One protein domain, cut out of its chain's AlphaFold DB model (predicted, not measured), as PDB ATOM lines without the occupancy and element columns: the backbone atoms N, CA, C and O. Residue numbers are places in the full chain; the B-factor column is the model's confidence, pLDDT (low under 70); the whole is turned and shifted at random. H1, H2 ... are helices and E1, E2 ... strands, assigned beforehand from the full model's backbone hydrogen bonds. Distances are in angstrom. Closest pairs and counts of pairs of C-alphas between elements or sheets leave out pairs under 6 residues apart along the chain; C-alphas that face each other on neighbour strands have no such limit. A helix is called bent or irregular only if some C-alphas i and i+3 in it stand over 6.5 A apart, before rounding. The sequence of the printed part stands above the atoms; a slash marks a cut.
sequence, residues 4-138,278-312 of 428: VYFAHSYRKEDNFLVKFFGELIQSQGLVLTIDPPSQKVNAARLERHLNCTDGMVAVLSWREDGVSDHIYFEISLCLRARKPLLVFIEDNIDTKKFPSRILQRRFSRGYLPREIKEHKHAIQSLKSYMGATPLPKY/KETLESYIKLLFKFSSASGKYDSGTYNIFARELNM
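What this domain is: This is residues 4 to 138 and 278 to 312 of the 428 residues of the protein "Putative low-complexity protein-like protein" of Methanosarcina mazei WWM610 (UniProt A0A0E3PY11). A strongly twisted sheet of five parallel strands is the middle layer of this domain, with H1 and H4 over one face and H2 and H3 over the other. Next to this three-layer body, a helical hairpin of H5 and H6 packs on H1 through H5, and H6 is the farther of the two from the sheet. The printed part has 170 residues with six named helices and five named strands, in the order E1 H1 E2 H2 E3 H3 E4 E5 H4 H5 H6; the sheet's order is E2, E1, E3, E4, E5. The class is mixed, helices and strands; the whole is compact, with a radius of gyration of the C-alphas of 15.4 A and spans of 45 by 39 by 30 A.

Where its parts are: Start with the sheet: find C-alpha 4 at (-41.327, -14.378, 42.825), where strand E1, residues 4 to 7, begins. E2 is residues 31 to 34, E3 residues 55 to 60 and 16.5 A long, E4 residues 85 to 90 and 16.3 A long, and E5 residues 103 to 107 and 13.5 A long. Of the helices, H1 holds residues 12 to 27 over 23.4 A; it is irregular, with C-alphas 13 and 16 7.4 A apart. H2 is residues 43 to 51, H3 residues 69 to 80 over 16.5 A, and H4 residues 116 to 130 over 21.1 A, from C-alpha 116 at (-32.593, -24.704, 29.354). After the cut, H5 runs from residue 278 to 291 over 19.8 A, and H6 from residue 300 to 311 over 17.5 A, ending at C-alpha 311, (-29.593, -0.882, 47.845).

How they stand to each other: Look first at the inner strands E1 and E3, parallel at 22 degrees, where N 7 and O 57 are within hydrogen-bond range at 2.9 A. Edge strand E2 is parallel to E1 at 37 degrees, with N 6 and O 33 2.9 A apart. E3 and E4 are parallel at 10 degrees, with N 88 and O 58 2.8 A apart; E4 and edge strand E5 are parallel at 23 degrees, with N 89 and O 105 2.9 A apart. E1, H1, E2 and E3, H3, E4 are strand-helix-strand units, two parallel neighbour strands with a helix between them along the chain; E2, H2, E3 is a split one, with E1 between its strands in the sheet. The three crossovers are right-handed. H4 is on the sheet at a height of 8.7 A, along the strands at 5 degrees to E4 on the local plane; the closest C-alphas of the two are those of Leu 86 and Leu 126, 6.3 A. H1, on the same face, is at a height of 9.3 A; it only just touches H4, with 3 pairs of C-alphas within 8 A, the closest Ile 25 and Ile 123 at 7.0 A. On the opposite face H2 and H3 touch, closest at the C-alphas of Leu 50 and Cys 78, 7.1 A, at a steep tilt of 51 degrees. H5 is not on the sheet; it touches H1 at a shallow tilt of 5 degrees, opposite ways, closest at the C-alphas of Lys 19 and Ile 285, 6.4 A. H6 touches H5, closest at the C-alphas of Thr 280 and Leu 310, 6.5 A. In H2, H3, H4 and H5 every O i to N i+4 pair is within hydrogen-bond range; H1 has 10 of 12 and H6 7 of 8.

The domain as a whole: The two C-alphas farthest apart are those of Gly 110 and Tyr 138, 46.4 A. Residues 139 to 277 are not printed, and C-alphas 138 and 278 are 32.2 A apart across that cut. Of the links that are printed whole, E4 to E5 is long, residues 91 to 102. The mean pLDDT of the printed part is 84.7; look for values under 70 at residues 38 to 39, 133 to 138, 293 to 305 and 307 to 312.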
ATOM      1  N   VAL A   4     -41.457 -13.026  42.261       93.94
ATOM      2  CA  VAL A   4     -41.327 -14.378  42.825       93.94
ATOM      3  C   VAL A   4     -40.320 -14.404  43.964       93.94
ATOM      4  O   VAL A   4     -39.233 -13.843  43.856       93.94
ATOM      5  N   TYR A   5     -40.675 -15.093  45.050       94.75
ATOM      6  CA  TYR A   5     -39.719 -15.399  46.113       94.75
ATOM      7  C   TYR A   5     -38.732 -16.440  45.591       94.75
ATOM      8  O   TYR A   5     -39.157 -17.494  45.111       94.75
ATOM      9  N   PHE A   6     -37.437 -16.141  45.644       95.38
ATOM     10  CA  PHE A   6     -36.395 -17.039  45.164       95.38
ATOM     11  C   PHE A   6     -35.681 -17.709  46.334       95.38
ATOM     12  O   PHE A   6     -34.742 -17.166  46.912       95.38
ATOM     13  N   ALA A   7     -36.151 -18.907  46.669       94.94
ATOM     14  CA  ALA A   7     -35.603 -19.737  47.729       94.94
ATOM     15  C   ALA A   7     -34.392 -20.519  47.205       94.94
ATOM     16  O   ALA A   7     -34.522 -21.385  46.330       94.94
ATOM     17  N   HIS A   8     -33.200 -20.218  47.713       92.62
ATOM     18  CA  HIS A   8     -31.971 -20.825  47.216       92.62
ATOM     19  C   HIS A   8     -30.909 -20.994  48.309       92.62
ATOM     20  O   HIS A   8     -30.995 -20.453  49.407       92.62
ATOM     21  N   SER A   9     -29.877 -21.774  47.997       89.69
ATOM     22  CA  SER A   9     -28.727 -21.972  48.877       89.69
ATOM     23  C   SER A   9     -27.812 -20.754  48.909       89.69
ATOM     24  O   SER A   9     -27.536 -20.165  47.866       89.69
ATOM     25  N   TYR A  10     -27.254 -20.443  50.078       85.56
ATOM     26  CA  TYR A  10     -26.165 -19.469  50.198       85.56
ATOM     27  C   TYR A  10     -24.764 -20.110  50.148       85.56
ATOM     28  O   TYR A  10     -23.754 -19.403  50.153       85.56
ATOM     29  N   ARG A  11     -24.672 -21.447  50.117       85.38
ATOM     30  CA  ARG A  11     -23.384 -22.149  50.151       85.38
ATOM     31  C   ARG A  11     -22.602 -21.941  48.867       85.38
ATOM     32  O   ARG A  11     -23.149 -21.987  47.767       85.38
ATOM     33  N   LYS A  12     -21.284 -21.834  49.026       84.06
ATOM     34  CA  LYS A  12     -20.353 -21.557  47.929       84.06
ATOM     35  C   LYS A  12     -20.475 -22.537  46.755       84.06
ATOM     36  O   LYS A  12     -20.434 -22.117  45.602       84.06
ATOM     37  N   GLU A  13     -20.647 -23.824  47.044       87.31
ATOM     38  CA  GLU A  13     -20.799 -24.897  46.046       87.31
ATOM     39  C   GLU A  13     -22.074 -24.796  45.195       87.31
ATOM     40  O   GLU A  13     -22.142 -25.386  44.118       87.31
ATOM     41  N   ASP A  14     -23.067 -24.025  45.640       90.69
ATOM     42  CA  ASP A  14     -24.339 -23.840  44.943       90.69
ATOM     43  C   ASP A  14     -24.427 -22.490  44.215       90.69
ATOM     44  O   ASP A  14     -25.379 -22.261  43.473       90.69
ATOM     45  N   ASN A  15     -23.438 -21.598  44.358       89.12
ATOM     46  CA  ASN A  15     -23.485 -20.248  43.779       89.12
ATOM     47  C   ASN A  15     -23.737 -20.245  42.263       89.12
ATOM     48  O   ASN A  15     -24.424 -19.364  41.748       89.12
ATOM     49  N   PHE A  16     -23.209 -21.232  41.529       90.69
ATOM     50  CA  PHE A  16     -23.458 -21.328  40.089       90.69
ATOM     51  C   PHE A  16     -24.915 -21.701  39.767       90.69
ATOM     52  O   PHE A  16     -25.428 -21.255  38.745       90.69
ATOM     53  N   LEU A  17     -25.592 -22.471  40.633       94.69
ATOM     54  CA  LEU A  17     -27.021 -22.778  40.501       94.69
ATOM     55  C   LEU A  17     -27.851 -21.520  40.732       94.69
ATOM     56  O   LEU A  17     -28.760 -21.237  39.956       94.69
ATOM     57  N   VAL A  18     -27.501 -20.744  41.763       92.38
ATOM     58  CA  VAL A  18     -28.146 -19.457  42.062       92.38
ATOM     59  C   VAL A  18     -28.017 -18.514  40.870       92.38
ATOM     60  O   VAL A  18     -29.017 -17.951  40.431       92.38
ATOM     61  N   LYS A  19     -26.811 -18.405  40.297       92.81
ATOM     62  CA  LYS A  19     -26.569 -17.633  39.076       92.81
ATOM     63  C   LYS A  19     -27.428 -18.129  37.914       92.81
ATOM     64  O   LYS A  19     -28.190 -17.351  37.354       92.81
ATOM     65  N   PHE A  20     -27.328 -19.415  37.575       95.50
ATOM     66  CA  PHE A  20     -28.017 -19.989  36.421       95.50
ATOM     67  C   PHE A  20     -29.536 -19.811  36.508       95.50
ATOM     68  O   PHE A  20     -30.153 -19.295  35.577       95.50
ATOM     69  N   PHE A  21     -30.152 -20.213  37.624       96.69
ATOM     70  CA  PHE A  21     -31.600 -20.109  37.781       96.69
ATOM     71  C   PHE A  21     -32.053 -18.661  37.971       96.69
ATOM     72  O   PHE A  21     -33.088 -18.299  37.423       96.69
ATOM     73  N   GLY A  22     -31.280 -17.819  38.663       94.06
ATOM     74  CA  GLY A  22     -31.571 -16.390  38.786       94.06
ATOM     75  C   GLY A  22     -31.633 -15.700  37.420       94.06
ATOM     76  O   GLY A  22     -32.645 -15.084  37.082       94.06
ATOM     77  N   GLU A  23     -30.604 -15.888  36.587       93.88
ATOM     78  CA  GLU A  23     -30.559 -15.353  35.219       93.88
ATOM     79  C   GLU A  23     -31.701 -15.919  34.364       93.88
ATOM     80  O   GLU A  23     -32.336 -15.200  33.588       93.88
ATOM     81  N   LEU A  24     -32.005 -17.211  34.521       94.88
ATOM     82  CA  LEU A  24     -33.084 -17.860  33.791       94.88
ATOM     83  C   LEU A  24     -34.452 -17.266  34.142       94.88
ATOM     84  O   LEU A  24     -35.233 -16.975  33.234       94.88
ATOM     85  N   ILE A  25     -34.740 -17.070  35.428       94.94
ATOM     86  CA  ILE A  25     -35.998 -16.494  35.912       94.94
ATOM     87  C   ILE A  25     -36.149 -15.052  35.414       94.94
ATOM     88  O   ILE A  25     -37.184 -14.722  34.828       94.94
ATOM     89  N   GLN A  26     -35.101 -14.228  35.538       91.88
ATOM     90  CA  GLN A  26     -35.105 -12.861  35.006       91.88
ATOM     91  C   GLN A  26     -35.300 -12.827  33.488       91.88
ATOM     92  O   GLN A  26     -36.072 -12.013  32.985       91.88
ATOM     93  N   SER A  27     -34.697 -13.763  32.741       92.12
ATOM     94  CA  SER A  27     -34.898 -13.863  31.286       92.12
ATOM     95  C   SER A  27     -36.355 -14.130  30.885       92.12
ATOM     96  O   SER A  27     -36.721 -13.933  29.728       92.12
ATOM     97  N   GLN A  28     -37.188 -14.609  31.816       93.06
ATOM     98  CA  GLN A  28     -38.628 -14.798  31.621       93.06
ATOM     99  C   GLN A  28     -39.460 -13.589  32.090       93.06
ATOM    100  O   GLN A  28     -40.692 -13.676  32.115       93.06
ATOM    101  N   GLY A  29     -38.823 -12.462  32.429       89.69
ATOM    102  CA  GLY A  29     -39.475 -11.209  32.825       89.69
ATOM    103  C   GLY A  29     -40.083 -11.239  34.229       89.69
ATOM    104  O   GLY A  29     -41.110 -10.600  34.460       89.69
ATOM    105  N   LEU A  30     -39.512 -12.041  35.130       91.19
ATOM    106  CA  LEU A  30     -39.907 -12.121  36.536       91.19
ATOM    107  C   LEU A  30     -38.922 -11.347  37.409       91.19
ATOM    108  O   LEU A  30     -37.712 -11.461  37.216       91.19
ATOM    109  N   VAL A  31     -39.447 -10.616  38.392       90.38
ATOM    110  CA  VAL A  31     -38.637  -9.980  39.440       90.38
ATOM    111  C   VAL A  31     -38.363 -10.999  40.526       90.38
ATOM    112  O   VAL A  31     -39.280 -11.679  40.995       90.38
ATOM    113  N   LEU A  32     -37.103 -11.098  40.930       90.81
ATOM    114  CA  LEU A  32     -36.696 -11.956  42.031       90.81
ATOM    115  C   LEU A  32     -36.737 -11.139  43.312       90.81
ATOM    116  O   LEU A  32     -36.103 -10.094  43.388       90.81
ATOM    117  N   THR A  33     -37.417 -11.639  44.332       87.94
ATOM    118  CA  THR A  33     -37.192 -11.165  45.694       87.94
ATOM    119  C   THR A  33     -36.423 -12.234  46.453       87.94
ATOM    120  O   THR A  33     -36.746 -13.427  46.379       87.94
ATOM    121  N   ILE A  34     -35.363 -11.817  47.132       85.12
ATOM    122  CA  ILE A  34     -34.454 -12.708  47.851       85.12
ATOM    123  C   ILE A  34     -34.408 -12.313  49.320       85.12
ATOM    124  O   ILE A  34     -34.461 -11.134  49.669       85.12
ATOM    125  N   ASP A  35     -34.270 -13.309  50.193       80.75
ATOM    126  CA  ASP A  35     -33.815 -13.055  51.555       80.75
ATOM    127  C   ASP A  35     -32.278 -13.069  51.549       80.75
ATOM    128  O   ASP A  35     -31.698 -14.097  51.188       80.75
ATOM    129  N   PRO A  36     -31.583 -11.962  51.866       72.31
ATOM    130  CA  PRO A  36     -30.129 -11.965  51.914       72.31
ATOM    131  C   PRO A  36     -29.594 -12.839  53.059       72.31
ATOM    132  O   PRO A  36     -30.247 -12.965  54.102       72.31
ATOM    133  N   PRO A  37     -28.364 -13.374  52.932       71.94
ATOM    134  CA  PRO A  37     -27.731 -14.136  54.001       71.94
ATOM    135  C   PRO A  37     -27.692 -13.349  55.319       71.94
ATOM    136  O   PRO A  37     -27.175 -12.232  55.379       71.94
ATOM    137  N   SER A  38     -28.220 -13.938  56.393       69.06
ATOM    138  CA  SER A  38     -28.261 -13.312  57.718       69.06
ATOM    139  C   SER A  38     -27.966 -14.318  58.831       69.06
ATOM    140  O   SER A  38     -28.205 -15.516  58.697       69.06
ATOM    141  N   GLN A  39     -27.422 -13.833  59.952       68.25
ATOM    142  CA  GLN A  39     -27.095 -14.676  61.112       68.25
ATOM    143  C   GLN A  39     -28.349 -15.147  61.868       68.25
ATOM    144  O   GLN A  39     -28.323 -16.163  62.562       68.25
ATOM    145  N   LYS A  40     -29.433 -14.369  61.800       75.69
ATOM    146  CA  LYS A  40     -30.681 -14.628  62.515       75.69
ATOM    147  C   LYS A  40     -31.855 -14.396  61.584       75.69
ATOM    148  O   LYS A  40     -31.950 -13.353  60.951       75.69
ATOM    149  N   VAL A  41     -32.772 -15.350  61.593       81.88
ATOM    150  CA  VAL A  41     -34.040 -15.298  60.870       81.88
ATOM    151  C   VAL A  41     -35.175 -15.668  61.819       81.88
ATOM    152  O   VAL A  41     -34.953 -16.265  62.878       81.88
ATOM    153  N   ASN A  42     -36.398 -15.306  61.454       90.00
ATOM    154  CA  ASN A  42     -37.596 -15.832  62.092       90.00
ATOM    155  C   ASN A  42     -38.683 -16.105  61.049       90.00
ATOM    156  O   ASN A  42     -38.611 -15.641  59.911       90.00
ATOM    157  N   ALA A  43     -39.690 -16.889  61.437       92.00
ATOM    158  CA  ALA A  43     -40.758 -17.285  60.523       92.00
ATOM    159  C   ALA A  43     -41.591 -16.082  60.050       92.00
ATOM    160  O   ALA A  43     -41.925 -16.002  58.872       92.00
ATOM    161  N   ALA A  44     -41.865 -15.122  60.944       93.38
ATOM    162  CA  ALA A  44     -42.657 -13.929  60.640       93.38
ATOM    163  C   ALA A  44     -42.066 -13.112  59.484       93.38
ATOM    164  O   ALA A  44     -42.801 -12.620  58.628       93.38
ATOM    165  N   ARG A  45     -40.738 -12.987  59.438       90.50
ATOM    166  CA  ARG A  45     -40.019 -12.325  58.350       90.50
ATOM    167  C   ARG A  45     -40.284 -13.020  57.009       90.50
ATOM    168  O   ARG A  45     -40.755 -12.377  56.075       90.50
ATOM    169  N   LEU A  46     -40.103 -14.340  56.937       91.00
ATOM    170  CA  LEU A  46     -40.375 -15.118  55.719       91.00
ATOM    171  C   LEU A  46     -41.850 -15.059  55.294       91.00
ATOM    172  O   LEU A  46     -42.152 -14.909  54.113       91.00
ATOM    173  N   GLU A  47     -42.779 -15.124  56.251       93.00
ATOM    174  CA  GLU A  47     -44.219 -14.980  56.003       93.00
ATOM    175  C   GLU A  47     -44.553 -13.609  55.399       93.00
ATOM    176  O   GLU A  47     -45.303 -13.528  54.423       93.00
ATOM    177  N   ARG A  48     -43.963 -12.533  55.938       88.69
ATOM    178  CA  ARG A  48     -44.104 -11.172  55.401       88.69
ATOM    179  C   ARG A  48     -43.596 -11.091  53.967       88.69
ATOM    180  O   ARG A  48     -44.285 -10.525  53.124       88.69
ATOM    181  N   HIS A  49     -42.420 -11.649  53.695       86.56
ATOM    182  CA  HIS A  49     -41.804 -11.586  52.369       86.56
ATOM    183  C   HIS A  49     -42.638 -12.343  51.347       86.56
ATOM    184  O   HIS A  49     -43.057 -11.778  50.341       86.56
ATOM    185  N   LEU A  50     -42.975 -13.594  51.660       90.12
ATOM    186  CA  LEU A  50     -43.813 -14.422  50.810       90.12
ATOM    187  C   LEU A  50     -45.168 -13.757  50.553       90.12
ATOM    188  O   LEU A  50     -45.691 -13.856  49.450       90.12
ATOM    189  N   ASN A  51     -45.747 -13.036  51.517       87.50
ATOM    190  CA  ASN A  51     -47.001 -12.311  51.314       87.50
ATOM    191  C   ASN A  51     -46.933 -11.232  50.227       87.50
ATOM    192  O   ASN A  51     -47.980 -10.957  49.629       87.50
ATOM    193  N   CYS A  52     -45.758 -10.666  49.965       84.88
ATOM    194  CA  CYS A  52     -45.528  -9.621  48.968       84.88
ATOM    195  C   CYS A  52     -45.247 -10.154  47.553       84.88
ATOM    196  O   CYS A  52     -45.131  -9.352  46.637       84.88
ATOM    197  N   THR A  53     -45.165 -11.474  47.356       90.31
ATOM    198  CA  THR A  53     -44.878 -12.076  46.039       90.31
ATOM    199  C   THR A  53     -46.119 -12.633  45.350       90.31
ATOM    200  O   THR A  53     -47.162 -12.822  45.970       90.31
ATOM    201  N   ASP A  54     -46.017 -12.965  44.070       92.06
ATOM    202  CA  ASP A  54     -47.068 -13.648  43.306       92.06
ATOM    203  C   ASP A  54     -46.902 -15.167  43.323       92.06
ATOM    204  O   ASP A  54     -47.864 -15.915  43.166       92.06
ATOM    205  N   GLY A  55     -45.680 -15.629  43.568       93.62
ATOM    206  CA  GLY A  55     -45.333 -17.037  43.640       93.62
ATOM    207  C   GLY A  55     -43.952 -17.247  44.238       93.62
ATOM    208  O   GLY A  55     -43.353 -16.338  44.826       93.62
ATOM    209  N   MET A  56     -43.446 -18.464  44.081       96.31
ATOM    210  CA  MET A  56     -42.126 -18.852  44.554       96.31
ATOM    211  C   MET A  56     -41.432 -19.786  43.565       96.31
ATOM    212  O   MET A  56     -42.059 -20.680  42.989       96.31
ATOM    213  N   VAL A  57     -40.122 -19.601  43.421       97.56
ATOM    214  CA  VAL A  57     -39.216 -20.557  42.787       97.56
ATOM    215  C   VAL A  57     -38.213 -21.021  43.836       97.56
ATOM    216  O   VAL A  57     -37.546 -20.196  44.453       97.56
ATOM    217  N   ALA A  58     -38.101 -22.332  44.038       96.56
ATOM    218  CA  ALA A  58     -37.095 -22.926  44.912       96.56
ATOM    219  C   ALA A  58     -36.095 -23.763  44.118       96.56
ATOM    220  O   ALA A  58     -36.483 -24.474  43.191       96.56
ATOM    221  N   VAL A  59     -34.823 -23.718  44.513       96.12
ATOM    222  CA  VAL A  59     -33.766 -24.582  43.970       96.12
ATOM    223  C   VAL A  59     -33.227 -25.463  45.086       96.12
ATOM    224  O   VAL A  59     -32.624 -24.980  46.043       96.12
ATOM    225  N   LEU A  60     -33.439 -26.767  44.946       93.75
ATOM    226  CA  LEU A  60     -32.958 -27.779  45.874       93.75
ATOM    227  C   LEU A  60     -31.755 -28.490  45.279       93.75
ATOM    228  O   LEU A  60     -31.879 -29.239  44.309       93.75
ATOM    229  N   SER A  61     -30.607 -28.255  45.898       92.94
ATOM    230  CA  SER A  61     -29.362 -28.958  45.629       92.94
ATOM    231  C   SER A  61     -29.156 -30.115  46.604       92.94
ATOM    232  O   SER A  61     -29.486 -30.015  47.789       92.94
ATOM    233  N   TRP A  62     -28.609 -31.217  46.095       90.31
ATOM    234  CA  TRP A  62     -28.137 -32.330  46.911       90.31
ATOM    235  C   TRP A  62     -26.738 -32.023  47.445       90.31
ATOM    236  O   TRP A  62     -25.923 -31.411  46.752       90.31
ATOM    237  N   ARG A  63     -26.470 -32.470  48.674       85.31
ATOM    238  CA  ARG A  63     -25.177 -32.361  49.357       85.31
ATOM    239  C   ARG A  63     -24.962 -33.585  50.234       85.31
ATOM    240  O   ARG A  63     -25.920 -34.292  50.554       85.31
ATOM    241  N   GLU A  64     -23.727 -33.786  50.681       82.25
ATOM    242  CA  GLU A  64     -23.378 -34.886  51.588       82.25
ATOM    243  C   GLU A  64     -24.128 -34.811  52.927       82.25
ATOM    244  O   GLU A  64     -24.559 -35.835  53.450       82.25
ATOM    245  N   ASP A  65     -24.350 -33.603  53.453       82.19
ATOM    246  CA  ASP A  65     -25.123 -33.361  54.678       82.19
ATOM    247  C   ASP A  65     -26.634 -33.206  54.427       82.19
ATOM    248  O   ASP A  65     -27.395 -32.881  55.338       82.19
ATOM    249  N   GLY A  66     -27.080 -33.481  53.201       83.00
ATOM    250  CA  GLY A  66     -28.476 -33.436  52.797       83.00
ATOM    251  C   GLY A  66     -28.924 -32.095  52.217       83.00
ATOM    252  O   GLY A  66     -28.147 -31.215  51.853       83.00
ATOM    253  N   VAL A  67     -30.237 -31.971  52.065       86.56
ATOM    254  CA  VAL A  67     -30.888 -30.807  51.455       86.56
ATOM    255  C   VAL A  67     -31.226 -29.786  52.546       86.56
ATOM    256  O   VAL A  67     -31.535 -30.163  53.669       86.56
ATOM    257  N   SER A  68     -31.194 -28.493  52.220       88.75
ATOM    258  CA  SER A  68     -31.431 -27.413  53.190       88.75
ATOM    259  C   SER A  68     -32.824 -27.464  53.839       88.75
ATOM    260  O   SER A  68     -33.830 -27.214  53.169       88.75
ATOM    261  N   ASP A  69     -32.876 -27.667  55.159       89.00
ATOM    262  CA  ASP A  69     -34.112 -27.603  55.958       89.00
ATOM    263  C   ASP A  69     -34.782 -26.219  55.915       89.00
ATOM    264  O   ASP A  69     -36.006 -26.108  56.002       89.00
ATOM    265  N   HIS A  70     -34.001 -25.152  55.705       90.56
ATOM    266  CA  HIS A  70     -34.537 -23.800  55.530       90.56
ATOM    267  C   HIS A  70     -35.386 -23.686  54.256       90.56
ATOM    268  O   HIS A  70     -36.511 -23.191  54.308       90.56
ATOM    269  N   ILE A  71     -34.904 -24.237  53.135       91.75
ATOM    270  CA  ILE A  71     -35.643 -24.201  51.864       91.75
ATOM    271  C   ILE A  71     -36.884 -25.104  51.948       91.75
ATOM    272  O   ILE A  71     -37.944 -24.749  51.433       91.75
ATOM    273  N   TYR A  72     -36.807 -26.245  52.646       90.19
ATOM    274  CA  TYR A  72     -37.995 -27.063  52.931       90.19
ATOM    275  C   TYR A  72     -39.057 -26.288  53.712       90.19
ATOM    276  O   TYR A  72     -40.244 -26.353  53.376       90.19
ATOM    277  N   PHE A  73     -38.642 -25.541  54.737       92.00
ATOM    278  CA  PHE A  73     -39.552 -24.709  55.509       92.00
ATOM    279  C   PHE A  73     -40.207 -23.634  54.629       92.00
ATOM    280  O   PHE A  73     -41.433 -23.519  54.632       92.00
ATOM    281  N   GLU A  74     -39.441 -22.921  53.804       93.69
ATOM    282  CA  GLU A  74     -39.958 -21.928  52.845       93.69
ATOM    283  C   GLU A  74     -40.945 -22.539  51.835       93.69
ATOM    284  O   GLU A  74     -42.019 -21.981  51.593       93.69
ATOM    285  N   ILE A  75     -40.651 -23.737  51.316       93.00
ATOM    286  CA  ILE A  75     -41.583 -24.507  50.480       93.00
ATOM    287  C   ILE A  75     -42.888 -24.772  51.228       93.00
ATOM    288  O   ILE A  75     -43.969 -24.515  50.691       93.00
ATOM    289  N   SER A  76     -42.814 -25.222  52.481       91.19
ATOM    290  CA  SER A  76     -44.005 -25.467  53.300       91.19
ATOM    291  C   SER A  76     -44.826 -24.190  53.540       91.19
ATOM    292  O   SER A  76     -46.060 -24.231  53.475       91.19
ATOM    293  N   LEU A  77     -44.165 -23.039  53.724       92.38
ATOM    294  CA  LEU A  77     -44.820 -21.738  53.861       92.38
ATOM    295  C   LEU A  77     -45.566 -21.354  52.581       92.38
ATOM    296  O   LEU A  77     -46.724 -20.941  52.659       92.38
ATOM    297  N   CYS A  78     -44.947 -21.534  51.412       93.50
ATOM    298  CA  CYS A  78     -45.573 -21.260  50.117       93.50
ATOM    299  C   CYS A  78     -46.811 -22.135  49.875       93.50
ATOM    300  O   CYS A  78     -47.870 -21.641  49.477       93.50
ATOM    301  N   LEU A  79     -46.722 -23.423  50.221       91.19
ATOM    302  CA  LEU A  79     -47.858 -24.341  50.149       91.19
ATOM    303  C   LEU A  79     -49.004 -23.923  51.065       91.19
ATOM    304  O   LEU A  79     -50.164 -24.013  50.654       91.19
ATOM    305  N   ARG A  80     -48.691 -23.473  52.286       90.44
ATOM    306  CA  ARG A  80     -49.681 -22.956  53.237       90.44
ATOM    307  C   ARG A  80     -50.327 -21.669  52.724       90.44
ATOM    308  O   ARG A  80     -51.541 -21.531  52.831       90.44
ATOM    309  N   ALA A  81     -49.543 -20.792  52.098       90.75
ATOM    310  CA  ALA A  81     -50.019 -19.565  51.464       90.75
ATOM    311  C   ALA A  81     -50.848 -19.804  50.193       90.75
ATOM    312  O   ALA A  81     -51.428 -18.860  49.662       90.75
ATOM    313  N   ARG A  82     -50.897 -21.051  49.700       90.31
ATOM    314  CA  ARG A  82     -51.585 -21.448  48.462       90.31
ATOM    315  C   ARG A  82     -51.119 -20.645  47.245       90.31
ATOM    316  O   ARG A  82     -51.908 -20.380  46.342       90.31
ATOM    317  N   LYS A  83     -49.839 -20.268  47.220       91.06
ATOM    318  CA  LYS A  83     -49.248 -19.551  46.090       91.06
ATOM    319  C   LYS A  83     -48.698 -20.525  45.044       91.06
ATOM    320  O   LYS A  83     -48.288 -21.632  45.405       91.06
ATOM    321  N   PRO A  84     -48.676 -20.132  43.760       94.31
ATOM    322  CA  PRO A  84     -47.946 -20.850  42.727       94.31
ATOM    323  C   PRO A  84     -46.492 -21.112  43.139       94.31
ATOM    324  O   PRO A  84     -45.784 -20.205  43.582       94.31
ATOM    325  N   LEU A  85     -46.054 -22.360  42.986       95.75
ATOM    326  CA  LEU A  85     -44.740 -22.829  43.409       95.75
ATOM    327  C   LEU A  85     -44.113 -23.696  42.320       95.75
ATOM    328  O   LEU A  85     -44.714 -24.691  41.917       95.75
ATOM    329  N   LEU A  86     -42.892 -23.348  41.918       97.06
ATOM    330  CA  LEU A  86     -42.007 -24.184  41.111       97.06
ATOM    331  C   LEU A  86     -40.801 -24.606  41.947       97.06
ATOM    332  O   LEU A  86     -40.138 -23.762  42.547       97.06
ATOM    333  N   VAL A  87     -40.485 -25.898  41.950       96.44
ATOM    334  CA  VAL A  87     -39.285 -26.416  42.617       96.44
ATOM    335  C   VAL A  87     -38.380 -27.083  41.590       96.44
ATOM    336  O   VAL A  87     -38.754 -28.080  40.969       96.44
ATOM    337  N   PHE A  88     -37.180 -26.535  41.419       96.38
ATOM    338  CA  PHE A  88     -36.090 -27.199  40.723       96.38
ATOM    339  C   PHE A  88     -35.396 -28.155  41.687       96.38
ATOM    340  O   PHE A  88     -34.963 -27.739  42.761       96.38
ATOM    341  N   ILE A  89     -35.315 -29.433  41.325       94.25
ATOM    342  CA  ILE A  89     -34.833 -30.491  42.219       94.25
ATOM    343  C   ILE A  89     -33.681 -31.226  41.551       94.25
ATOM    344  O   ILE A  89     -33.860 -31.792  40.476       94.25
ATOM    345  N   GLU A  90     -32.524 -31.254  42.204       94.12
ATOM    346  CA  GLU A  90     -31.387 -32.038  41.728       94.12
ATOM    347  C   GLU A  90     -31.748 -33.537  41.674       94.12
ATOM    348  O   GLU A  90     -32.450 -34.054  42.551       94.12
ATOM    349  N   ASP A  91     -31.310 -34.240  40.627       91.50
ATOM    350  CA  ASP A  91     -31.740 -35.619  40.324       91.50
ATOM    351  C   ASP A  91     -31.542 -36.604  41.484       91.50
ATOM    352  O   ASP A  91     -32.384 -37.471  41.717       91.50
ATOM    353  N   ASN A  92     -30.482 -36.417  42.270       88.50
ATOM    354  CA  ASN A  92     -30.107 -37.312  43.367       88.50
ATOM    355  C   ASN A  92     -30.980 -37.151  44.628       88.50
ATOM    356  O   ASN A  92     -30.796 -37.875  45.606       88.50
ATOM    357  N   ILE A  93     -31.921 -36.202  44.642       89.38
ATOM    358  CA  ILE A  93     -32.801 -35.954  45.788       89.38
ATOM    359  C   ILE A  93     -34.038 -36.858  45.717       89.38
ATOM    360  O   ILE A  93     -34.799 -36.825  44.742       89.38
ATOM    361  N   ASP A  94     -34.299 -37.606  46.793       82.81
ATOM    362  CA  ASP A  94     -35.550 -38.352  46.955       82.81
ATOM    363  C   ASP A  94     -36.737 -37.388  47.133       82.81
ATOM    364  O   ASP A  94     -36.815 -36.619  48.096       82.81
ATOM    365  N   THR A  95     -37.693 -37.444  46.203       71.75
ATOM    366  CA  THR A  95     -38.885 -36.589  46.212       71.75
ATOM    367  C   THR A  95     -40.026 -37.091  47.079       71.75
ATOM    368  O   THR A  95     -41.045 -36.412  47.146       71.75
ATOM    369  N   LYS A  96     -39.897 -38.220  47.786       76.00
ATOM    370  CA  LYS A  96     -40.964 -38.709  48.686       76.00
ATOM    371  C   LYS A  96     -41.367 -37.700  49.766       76.00
ATOM    372  O   LYS A  96     -42.488 -37.759  50.261       76.00
ATOM    373  N   LYS A  97     -40.481 -36.756  50.111       70.12
ATOM    374  CA  LYS A  97     -40.769 -35.653  51.044       70.12
ATOM    375  C   LYS A  97     -41.607 -34.519  50.433       70.12
ATOM    376  O   LYS A  97     -42.116 -33.687  51.179       70.12
ATOM    377  N   PHE A  98     -41.774 -34.468  49.109       71.50
ATOM    378  CA  PHE A  98     -42.530 -33.419  48.427       71.50
ATOM    379  C   PHE A  98     -43.914 -33.906  48.008       71.50
ATOM    380  O   PHE A  98     -44.036 -34.957  47.377       71.50
ATOM    381  N   PRO A  99     -44.980 -33.133  48.281       74.44
ATOM    382  CA  PRO A  99     -46.287 -33.479  47.759       74.44
ATOM    383  C   PRO A  99     -46.279 -33.402  46.224       74.44
ATOM    384  O   PRO A  99     -45.825 -32.425  45.627       74.44
ATOM    385  N   SER A 100     -46.834 -34.430  45.580       75.75
ATOM    386  CA  SER A 100     -46.865 -34.589  44.117       75.75
ATOM    387  C   SER A 100     -47.610 -33.474  43.379       75.75
ATOM    388  O   SER A 100     -47.427 -33.300  42.180       75.75
ATOM    389  N   ARG A 101     -48.425 -32.687  44.093       80.75
ATOM    390  CA  ARG A 101     -49.172 -31.544  43.545       80.75
ATOM    391  C   ARG A 101     -48.311 -30.323  43.201       80.75
ATOM    392  O   ARG A 101     -48.842 -29.355  42.668       80.75
ATOM    393  N   ILE A 102     -47.039 -30.305  43.595       87.94
ATOM    394  CA  ILE A 102     -46.137 -29.177  43.328       87.94
ATOM    395  C   ILE A 102     -45.617 -29.278  41.895       87.94
ATOM    396  O   ILE A 102     -45.225 -30.363  41.469       87.94
ATOM    397  N   LEU A 103     -45.547 -28.151  41.180       93.25
ATOM    398  CA  LEU A 103     -44.841 -28.097  39.904       93.25
ATOM    399  C   LEU A 103     -43.342 -28.296  40.162       93.25
ATOM    400  O   LEU A 103     -42.696 -27.488  40.829       93.25
ATOM    401  N   GLN A 104     -42.794 -29.389  39.647       93.25
ATOM    402  CA  GLN A 104     -41.409 -29.786  39.881       93.25
ATOM    403  C   GLN A 104     -40.675 -29.920  38.553       93.25
ATOM    404  O   GLN A 104     -41.228 -30.426  37.576       93.25
ATOM    405  N   ARG A 105     -39.405 -29.512  38.526       94.75
ATOM    406  CA  ARG A 105     -38.517 -29.760  37.392       94.75
ATOM    407  C   ARG A 105     -37.179 -30.292  37.882       94.75
ATOM    408  O   ARG A 105     -36.464 -29.637  38.631       94.75
ATOM    409  N   ARG A 106     -36.858 -31.498  37.437       93.88
ATOM    410  CA  ARG A 106     -35.579 -32.151  37.701       93.88
ATOM    411  C   ARG A 106     -34.433 -31.486  36.933       93.88
ATOM    412  O   ARG A 106     -34.692 -30.904  35.875       93.88
ATOM    413  N   PHE A 107     -33.223 -31.532  37.488       95.50
ATOM    414  CA  PHE A 107     -32.003 -31.056  36.834       95.50
ATOM    415  C   PHE A 107     -30.761 -31.823  37.302       95.50
ATOM    416  O   PHE A 107     -30.684 -32.291  38.442       95.50
ATOM    417  N   SER A 108     -29.733 -31.828  36.451       93.56
ATOM    418  CA  SER A 108     -28.379 -32.273  36.794       93.56
ATOM    419  C   SER A 108     -27.356 -31.175  36.521       93.56
ATOM    420  O   SER A 108     -27.375 -30.541  35.463       93.56
ATOM    421  N   ARG A 109     -26.409 -30.972  37.448       91.50
ATOM    422  CA  ARG A 109     -25.389 -29.904  37.373       91.50
ATOM    423  C   ARG A 109     -24.619 -29.909  36.048       91.50
ATOM    424  O   ARG A 109     -24.390 -28.849  35.473       91.50
ATOM    425  N   GLY A 110     -24.262 -31.093  35.544       89.75
ATOM    426  CA  GLY A 110     -23.511 -31.248  34.290       89.75
ATOM    427  C   GLY A 110     -24.339 -31.028  33.017       89.75
ATOM    428  O   GLY A 110     -23.768 -30.840  31.944       89.75
ATOM    429  N   TYR A 111     -25.671 -31.037  33.122       91.56
ATOM    430  CA  TYR A 111     -26.593 -30.969  31.984       91.56
ATOM    431  C   TYR A 111     -27.433 -29.686  31.935       91.56
ATOM    432  O   TYR A 111     -28.101 -29.464  30.927       91.56
ATOM    433  N   LEU A 112     -27.332 -28.795  32.932       90.38
ATOM    434  CA  LEU A 112     -28.093 -27.534  33.011       90.38
ATOM    435  C   LEU A 112     -28.182 -26.749  31.687       90.38
ATOM    436  O   LEU A 112     -29.293 -26.378  31.305       90.38
ATOM    437  N   PRO A 113     -27.086 -26.519  30.923       88.62
ATOM    438  CA  PRO A 113     -27.180 -25.757  29.676       88.62
ATOM    439  C   PRO A 113     -27.995 -26.467  28.588       88.62
ATOM    440  O   PRO A 113     -28.561 -25.819  27.709       88.62
ATOM    441  N   ARG A 114     -28.049 -27.802  28.629       92.00
ATOM    442  CA  ARG A 114     -28.779 -28.625  27.659       92.00
ATOM    443  C   ARG A 114     -30.276 -28.664  27.961       92.00
ATOM    444  O   ARG A 114     -31.058 -28.804  27.030       92.00
ATOM    445  N   GLU A 115     -30.655 -28.469  29.223       92.81
ATOM    446  CA  GLU A 115     -32.042 -28.522  29.710       92.81
ATOM    447  C   GLU A 115     -32.714 -27.136  29.831       92.81
ATOM    448  O   GLU A 115     -33.789 -26.985  30.422       92.81
ATOM    449  N   ILE A 116     -32.091 -26.087  29.274       94.50
ATOM    450  CA  ILE A 116     -32.593 -24.704  29.354       94.50
ATOM    451  C   ILE A 116     -34.025 -24.592  28.824       94.50
ATOM    452  O   ILE A 116     -34.821 -23.840  29.387       94.50
ATOM    453  N   LYS A 117     -34.373 -25.300  27.742       94.69
ATOM    454  CA  LYS A 117     -35.710 -25.200  27.132       94.69
ATOM    455  C   LYS A 117     -36.784 -25.700  28.094       94.69
ATOM    456  O   LYS A 117     -37.802 -25.040  28.286       94.69
ATOM    457  N   GLU A 118     -36.524 -26.821  28.746       96.12
ATOM    458  CA  GLU A 118     -37.411 -27.471  29.697       96.12
ATOM    459  C   GLU A 118     -37.525 -26.651  30.988       96.12
ATOM    460  O   GLU A 118     -38.613 -26.515  31.547       96.12
ATOM    461  N   HIS A 119     -36.424 -26.054  31.454       97.12
ATOM    462  CA  HIS A 119     -36.455 -25.149  32.603       97.12
ATOM    463  C   HIS A 119     -37.225 -23.853  32.297       97.12
ATOM    464  O   HIS A 119     -38.026 -23.414  33.124       97.12
ATOM    465  N   LYS A 120     -37.064 -23.272  31.095       96.69
ATOM    466  CA  LYS A 120     -37.879 -22.127  30.640       96.69
ATOM    467  C   LYS A 120     -39.356 -22.485  30.591       96.69
ATOM    468  O   LYS A 120     -40.174 -21.721  31.096       96.69
ATOM    469  N   HIS A 121     -39.692 -23.648  30.037       96.88
ATOM    470  CA  HIS A 121     -41.070 -24.124  29.991       96.88
ATOM    471  C   HIS A 121     -41.673 -24.245  31.398       96.88
ATOM    472  O   HIS A 121     -42.775 -23.761  31.630       96.88
ATOM    473  N   ALA A 122     -40.939 -24.801  32.368       97.38
ATOM    474  CA  ALA A 122     -41.408 -24.890  33.753       97.38
ATOM    475  C   ALA A 122     -41.697 -23.507  34.372       97.38
ATOM    476  O   ALA A 122     -42.721 -23.322  35.033       97.38
ATOM    477  N   ILE A 123     -40.845 -22.508  34.114       97.00
ATOM    478  CA  ILE A 123     -41.076 -21.124  34.562       97.00
ATOM    479  C   ILE A 123     -42.296 -20.515  33.855       97.00
ATOM    480  O   ILE A 123     -43.090 -19.816  34.482       97.00
ATOM    481  N   GLN A 124     -42.504 -20.803  32.570       95.00
ATOM    482  CA  GLN A 124     -43.698 -20.362  31.842       95.00
ATOM    483  C   GLN A 124     -44.977 -21.001  32.395       95.00
ATOM    484  O   GLN A 124     -45.979 -20.305  32.565       95.00
ATOM    485  N   SER A 125     -44.940 -22.286  32.763       95.62
ATOM    486  CA  SER A 125     -46.050 -22.945  33.461       95.62
ATOM    487  C   SER A 125     -46.347 -22.260  34.798       95.62
ATOM    488  O   SER A 125     -47.504 -21.947  35.071       95.62
ATOM    489  N   LEU A 126     -45.323 -21.922  35.591       95.44
ATOM    490  CA  LEU A 126     -45.504 -21.138  36.819       95.44
ATOM    491  C   LEU A 126     -46.179 -19.784  36.544       95.44
ATOM    492  O   LEU A 126     -47.131 -19.427  37.236       95.44
ATOM    493  N   LYS A 127     -45.729 -19.046  35.521       93.06
ATOM    494  CA  LYS A 127     -46.332 -17.762  35.119       93.06
ATOM    495  C   LYS A 127     -47.812 -17.896  34.786       93.06
ATOM    496  O   LYS A 127     -48.597 -17.041  35.186       93.06
ATOM    497  N   SER A 128     -48.197 -18.978  34.112       92.25
ATOM    498  CA  SER A 128     -49.606 -19.239  33.806       92.25
ATOM    499  C   SER A 128     -50.463 -19.376  35.072       92.25
ATOM    500  O   SER A 128     -51.582 -18.872  35.100       92.25
ATOM    501  N   TYR A 129     -49.917 -19.957  36.150       91.50
ATOM    502  CA  TYR A 129     -50.604 -20.069  37.440       91.50
ATOM    503  C   TYR A 129     -50.658 -18.756  38.230       91.50
ATOM    504  O   TYR A 129     -51.585 -18.570  39.013       91.50
ATOM    505  N   MET A 130     -49.689 -17.852  38.047       90.69
ATOM    506  CA  MET A 130     -49.698 -16.526  38.688       90.69
ATOM    507  C   MET A 130     -50.696 -15.560  38.035       90.69
ATOM    508  O   MET A 130     -51.219 -14.672  38.704       90.69
ATOM    509  N   GLY A 131     -50.977 -15.737  36.742       84.69
ATOM    510  CA  GLY A 131     -51.846 -14.841  35.983       84.69
ATOM    511  C   GLY A 131     -51.190 -13.496  35.639       84.69
ATOM    512  O   GLY A 131     -50.039 -13.221  35.983       84.69
ATOM    513  N   ALA A 132     -51.931 -12.657  34.907       72.19
ATOM    514  CA  ALA A 132     -51.411 -11.417  34.318       72.19
ATOM    515  C   ALA A 132     -51.361 -10.224  35.291       72.19
ATOM    516  O   ALA A 132     -50.538  -9.325  35.108       72.19
ATOM    517  N   THR A 133     -52.213 -10.218  36.324       66.44
ATOM    518  CA  THR A 133     -52.338  -9.097  37.265       66.44
ATOM    519  C   THR A 133     -52.474  -9.625  38.692       66.44
ATOM    520  O   THR A 133     -53.391 -10.412  38.943       66.44
ATOM    521  N   PRO A 134     -51.620  -9.200  39.639       64.50
ATOM    522  CA  PRO A 134     -51.815  -9.528  41.045       64.50
ATOM    523  C   PRO A 134     -53.159  -8.986  41.528       64.50
ATOM    524  O   PRO A 134     -53.518  -7.842  41.240       64.50
ATOM    525  N   LEU A 135     -53.909  -9.802  42.271       62.34
ATOM    526  CA  LEU A 135     -55.164  -9.349  42.862       62.34
ATOM    527  C   LEU A 135     -54.869  -8.211  43.852       62.34
ATOM    528  O   LEU A 135     -54.053  -8.397  44.763       62.34
ATOM    529  N   PRO A 136     -55.522  -7.043  43.715       64.38
ATOM    530  CA  PRO A 136     -55.368  -5.978  44.687       64.38
ATOM    531  C   PRO A 136     -55.849  -6.486  46.045       64.38
ATOM    532  O   PRO A 136     -56.952  -7.019  46.180       64.38
ATOM    533  N   LYS A 137     -55.009  -6.336  47.069       64.94
ATOM    534  CA  LYS A 137     -55.420  -6.610  48.445       64.94
ATOM    535  C   LYS A 137     -56.244  -5.437  48.953       64.94
ATOM    536  O   LYS A 137     -55.910  -4.284  48.685       64.94
ATOM    537  N   TYR A 138     -57.291  -5.739  49.714       65.69
ATOM    538  CA  TYR A 138     -58.061  -4.717  50.410       65.69
ATOM    539  C   TYR A 138     -57.124  -3.938  51.338       65.69
ATOM    540  O   TYR A 138     -56.519  -4.515  52.241       65.69
ATOM    541  N   LYS A 278     -30.750  -6.883  35.707       77.94
ATOM    542  CA  LYS A 278     -29.614  -7.793  35.566       77.94
ATOM    543  C   LYS A 278     -28.384  -7.330  36.358       77.94
ATOM    544  O   LYS A 278     -27.648  -8.174  36.860       77.94
ATOM    545  N   GLU A 279     -28.151  -6.027  36.490       81.38
ATOM    546  CA  GLU A 279     -26.979  -5.474  37.184       81.38
ATOM    547  C   GLU A 279     -27.069  -5.726  38.692       81.38
ATOM    548  O   GLU A 279     -26.090  -6.150  39.319       81.38
ATOM    549  N   THR A 280     -28.266  -5.574  39.264       79.88
ATOM    550  CA  THR A 280     -28.549  -5.926  40.659       79.88
ATOM    551  C   THR A 280     -28.350  -7.426  40.894       79.88
ATOM    552  O   THR A 280     -27.747  -7.822  41.896       79.88
ATOM    553  N   LEU A 281     -28.768  -8.283  39.948       80.56
ATOM    554  CA  LEU A 281     -28.543  -9.730  40.049       80.56
ATOM    555  C   LEU A 281     -27.048 -10.064  40.005       80.56
ATOM    556  O   LEU A 281     -26.556 -10.840  40.825       80.56
ATOM    557  N   GLU A 282     -26.308  -9.477  39.065       82.56
ATOM    558  CA  GLU A 282     -24.865  -9.675  38.952       82.56
ATOM    559  C   GLU A 282     -24.128  -9.207  40.212       82.56
ATOM    560  O   GLU A 282     -23.204  -9.884  40.672       82.56
ATOM    561  N   SER A 283     -24.549  -8.088  40.803       82.69
ATOM    562  CA  SER A 283     -24.005  -7.568  42.063       82.69
ATOM    563  C   SER A 283     -24.273  -8.522  43.223       82.69
ATOM    564  O   SER A 283     -23.347  -8.875  43.959       82.69
ATOM    565  N   TYR A 284     -25.497  -9.041  43.329       83.62
ATOM    566  CA  TYR A 284     -25.843 -10.065  44.311       83.62
ATOM    567  C   TYR A 284     -24.993 -11.326  44.162       83.62
ATOM    568  O   TYR A 284     -24.411 -11.813  45.133       83.62
ATOM    569  N   ILE A 285     -24.852 -11.825  42.934       81.62
ATOM    570  CA  ILE A 285     -24.039 -13.004  42.635       81.62
ATOM    571  C   ILE A 285     -22.573 -12.759  43.012       81.62
ATOM    572  O   ILE A 285     -21.958 -13.614  43.648       81.62
ATOM    573  N   LYS A 286     -22.001 -11.594  42.675       82.25
ATOM    574  CA  LYS A 286     -20.627 -11.227  43.067       82.25
ATOM    575  C   LYS A 286     -20.455 -11.242  44.586       82.25
ATOM    576  O   LYS A 286     -19.466 -11.789  45.078       82.25
ATOM    577  N   LEU A 287     -21.417 -10.693  45.331       81.81
ATOM    578  CA  LEU A 287     -21.406 -10.714  46.796       81.81
ATOM    579  C   LEU A 287     -21.492 -12.141  47.343       81.81
ATOM    580  O   LEU A 287     -20.708 -12.491  48.225       81.81
ATOM    581  N   LEU A 288     -22.357 -12.995  46.784       80.69
ATOM    582  CA  LEU A 288     -22.405 -14.414  47.141       80.69
ATOM    583  C   LEU A 288     -21.057 -15.093  46.891       80.69
ATOM    584  O   LEU A 288     -20.524 -15.726  47.794       80.69
ATOM    585  N   PHE A 289     -20.436 -14.921  45.724       78.38
ATOM    586  CA  PHE A 289     -19.119 -15.512  45.457       78.38
ATOM    587  C   PHE A 289     -18.028 -15.013  46.413       78.38
ATOM    588  O   PHE A 289     -17.148 -15.793  46.777       78.38
ATOM    589  N   LYS A 290     -18.100 -13.748  46.844       78.62
ATOM    590  CA  LYS A 290     -17.126 -13.130  47.752       78.62
ATOM    591  C   LYS A 290     -17.300 -13.554  49.213       78.62
ATOM    592  O   LYS A 290     -16.303 -13.768  49.893       78.62
ATOM    593  N   PHE A 291     -18.540 -13.659  49.689       74.94
ATOM    594  CA  PHE A 291     -18.850 -13.813  51.117       74.94
ATOM    595  C   PHE A 291     -19.511 -15.150  51.484       74.94
ATOM    596  O   PHE A 291     -19.696 -15.425  52.667       74.94
ATOM    597  N   SER A 292     -19.866 -15.999  50.512       70.44
ATOM    598  CA  SER A 292     -20.402 -17.340  50.788       70.44
ATOM    599  C   SER A 292     -19.408 -18.188  51.579       70.44
ATOM    600  O   SER A 292     -18.235 -18.323  51.223       70.44
ATOM    601  N   SER A 293     -19.899 -18.801  52.655       63.91
ATOM    602  CA  SER A 293     -19.141 -19.775  53.430       63.91
ATOM    603  C   SER A 293     -19.489 -21.196  52.983       63.91
ATOM    604  O   SER A 293     -20.596 -21.468  52.510       63.91
ATOM    605  N   ALA A 294     -18.547 -22.128  53.147       55.22
ATOM    606  CA  ALA A 294     -18.806 -23.549  52.900       55.22
ATOM    607  C   ALA A 294     -19.905 -24.097  53.835       55.22
ATOM    608  O   ALA A 294     -20.691 -24.951  53.446       55.22
ATOM    609  N   SER A 295     -20.010 -23.548  55.050       57.00
ATOM    610  CA  SER A 295     -21.012 -23.945  56.045       57.00
ATOM    611  C   SER A 295     -22.368 -23.245  55.888       57.00
ATOM    612  O   SER A 295     -23.333 -23.664  56.525       57.00
ATOM    613  N   GLY A 296     -22.466 -22.182  55.081       56.66
ATOM    614  CA  GLY A 296     -23.666 -21.343  54.976       56.66
ATOM    615  C   GLY A 296     -23.974 -20.522  56.237       56.66
ATOM    616  O   GLY A 296     -25.087 -20.027  56.384       56.66
ATOM    617  N   LYS A 297     -23.017 -20.390  57.166       59.38
ATOM    618  CA  LYS A 297     -23.122 -19.510  58.341       59.38
ATOM    619  C   LYS A 297     -22.491 -18.151  58.035       59.38
ATOM    620  O   LYS A 297     -21.421 -18.106  57.427       59.38
ATOM    621  N   TYR A 298     -23.136 -17.077  58.490       60.03
ATOM    622  CA  TYR A 298     -22.753 -15.688  58.210       60.03
ATOM    623  C   TYR A 298     -22.641 -14.861  59.490       60.03
ATOM    624  O   TYR A 298     -23.336 -15.130  60.475       60.03
ATOM    625  N   ASP A 299     -21.765 -13.857  59.474       58.06
ATOM    626  CA  ASP A 299     -21.635 -12.893  60.565       58.06
ATOM    627  C   ASP A 299     -22.710 -11.789  60.481       58.06
ATOM    628  O   ASP A 299     -23.393 -11.611  59.468       58.06
ATOM    629  N   SER A 300     -22.887 -11.032  61.567       56.00
ATOM    630  CA  SER A 300     -23.870  -9.940  61.630       56.00
ATOM    631  C   SER A 300     -23.552  -8.773  60.685       56.00
ATOM    632  O   SER A 300     -24.439  -7.979  60.380       56.00
ATOM    633  N   GLY A 301     -22.297  -8.642  60.242       58.12
ATOM    634  CA  GLY A 301     -21.869  -7.607  59.300       58.12
ATOM    635  C   GLY A 301     -22.243  -7.941  57.858       58.12
ATOM    636  O   GLY A 301     -22.541  -7.036  57.083       58.12
ATOM    637  N   THR A 302     -22.302  -9.230  57.520       63.19
ATOM    638  CA  THR A 302     -22.541  -9.726  56.165       63.19
ATOM    639  C   THR A 302     -23.897  -9.267  55.655       63.19
ATOM    640  O   THR A 302     -23.970  -8.706  54.570       63.19
ATOM    641  N   TYR A 303     -24.957  -9.402  56.456       61.28
ATOM    642  CA  TYR A 303     -26.284  -8.935  56.050       61.28
ATOM    643  C   TYR A 303     -26.292  -7.442  55.703       61.28
ATOM    644  O   TYR A 303     -26.802  -7.053  54.658       61.28
ATOM    645  N   ASN A 304     -25.674  -6.609  56.547       64.56
ATOM    646  CA  ASN A 304     -25.593  -5.169  56.307       64.56
ATOM    647  C   ASN A 304     -24.766  -4.846  55.060       64.56
ATOM    648  O   ASN A 304     -25.104  -3.902  54.360       64.56
ATOM    649  N   ILE A 305     -23.722  -5.624  54.759       69.81
ATOM    650  CA  ILE A 305     -22.973  -5.497  53.504       69.81
ATOM    651  C   ILE A 305     -23.893  -5.827  52.327       69.81
ATOM    652  O   ILE A 305     -24.018  -5.008  51.429       69.81
ATOM    653  N   PHE A 306     -24.603  -6.956  52.341       71.06
ATOM    654  CA  PHE A 306     -25.523  -7.309  51.254       71.06
ATOM    655  C   PHE A 306     -26.627  -6.263  51.081       71.06
ATOM    656  O   PHE A 306     -26.807  -5.739  49.989       71.06
ATOM    657  N   ALA A 307     -27.329  -5.911  52.156       63.03
ATOM    658  CA  ALA A 307     -28.404  -4.930  52.111       63.03
ATOM    659  C   ALA A 307     -27.902  -3.544  51.685       63.03
ATOM    660  O   ALA A 307     -28.584  -2.864  50.928       63.03
ATOM    661  N   ARG A 308     -26.720  -3.108  52.135       67.12
ATOM    662  CA  ARG A 308     -26.154  -1.816  51.735       67.12
ATOM    663  C   ARG A 308     -25.722  -1.830  50.274       67.12
ATOM    664  O   ARG A 308     -26.166  -0.977  49.523       67.12
ATOM    665  N   GLU A 309     -24.894  -2.788  49.872       67.00
ATOM    666  CA  GLU A 309     -24.328  -2.845  48.519       67.00
ATOM    667  C   GLU A 309     -25.402  -3.106  47.451       67.00
ATOM    668  O   GLU A 309     -25.250  -2.646  46.329       67.00
ATOM    669  N   LEU A 310     -26.501  -3.797  47.786       67.50
ATOM    670  CA  LEU A 310     -27.614  -4.034  46.854       67.50
ATOM    671  C   LEU A 310     -28.610  -2.871  46.783       67.50
ATOM    672  O   LEU A 310     -29.248  -2.685  45.754       67.50
ATOM    673  N   ASN A 311     -28.750  -2.084  47.855       60.78
ATOM    674  CA  ASN A 311     -29.593  -0.882  47.845       60.78
ATOM    675  C   ASN A 311     -28.833   0.376  47.386       60.78
ATOM    676  O   ASN A 311     -29.457   1.395  47.077       60.78
ATOM    677  N   MET A 312     -27.499   0.334  47.336       55.97
ATOM    678  CA  MET A 312     -26.665   1.383  46.755       55.97
ATOM    679  C   MET A 312     -26.560   1.165  45.246       55.97
ATOM    680  O   MET A 312     -25.770   0.351  44.784       55.97
TER     681      MET A 312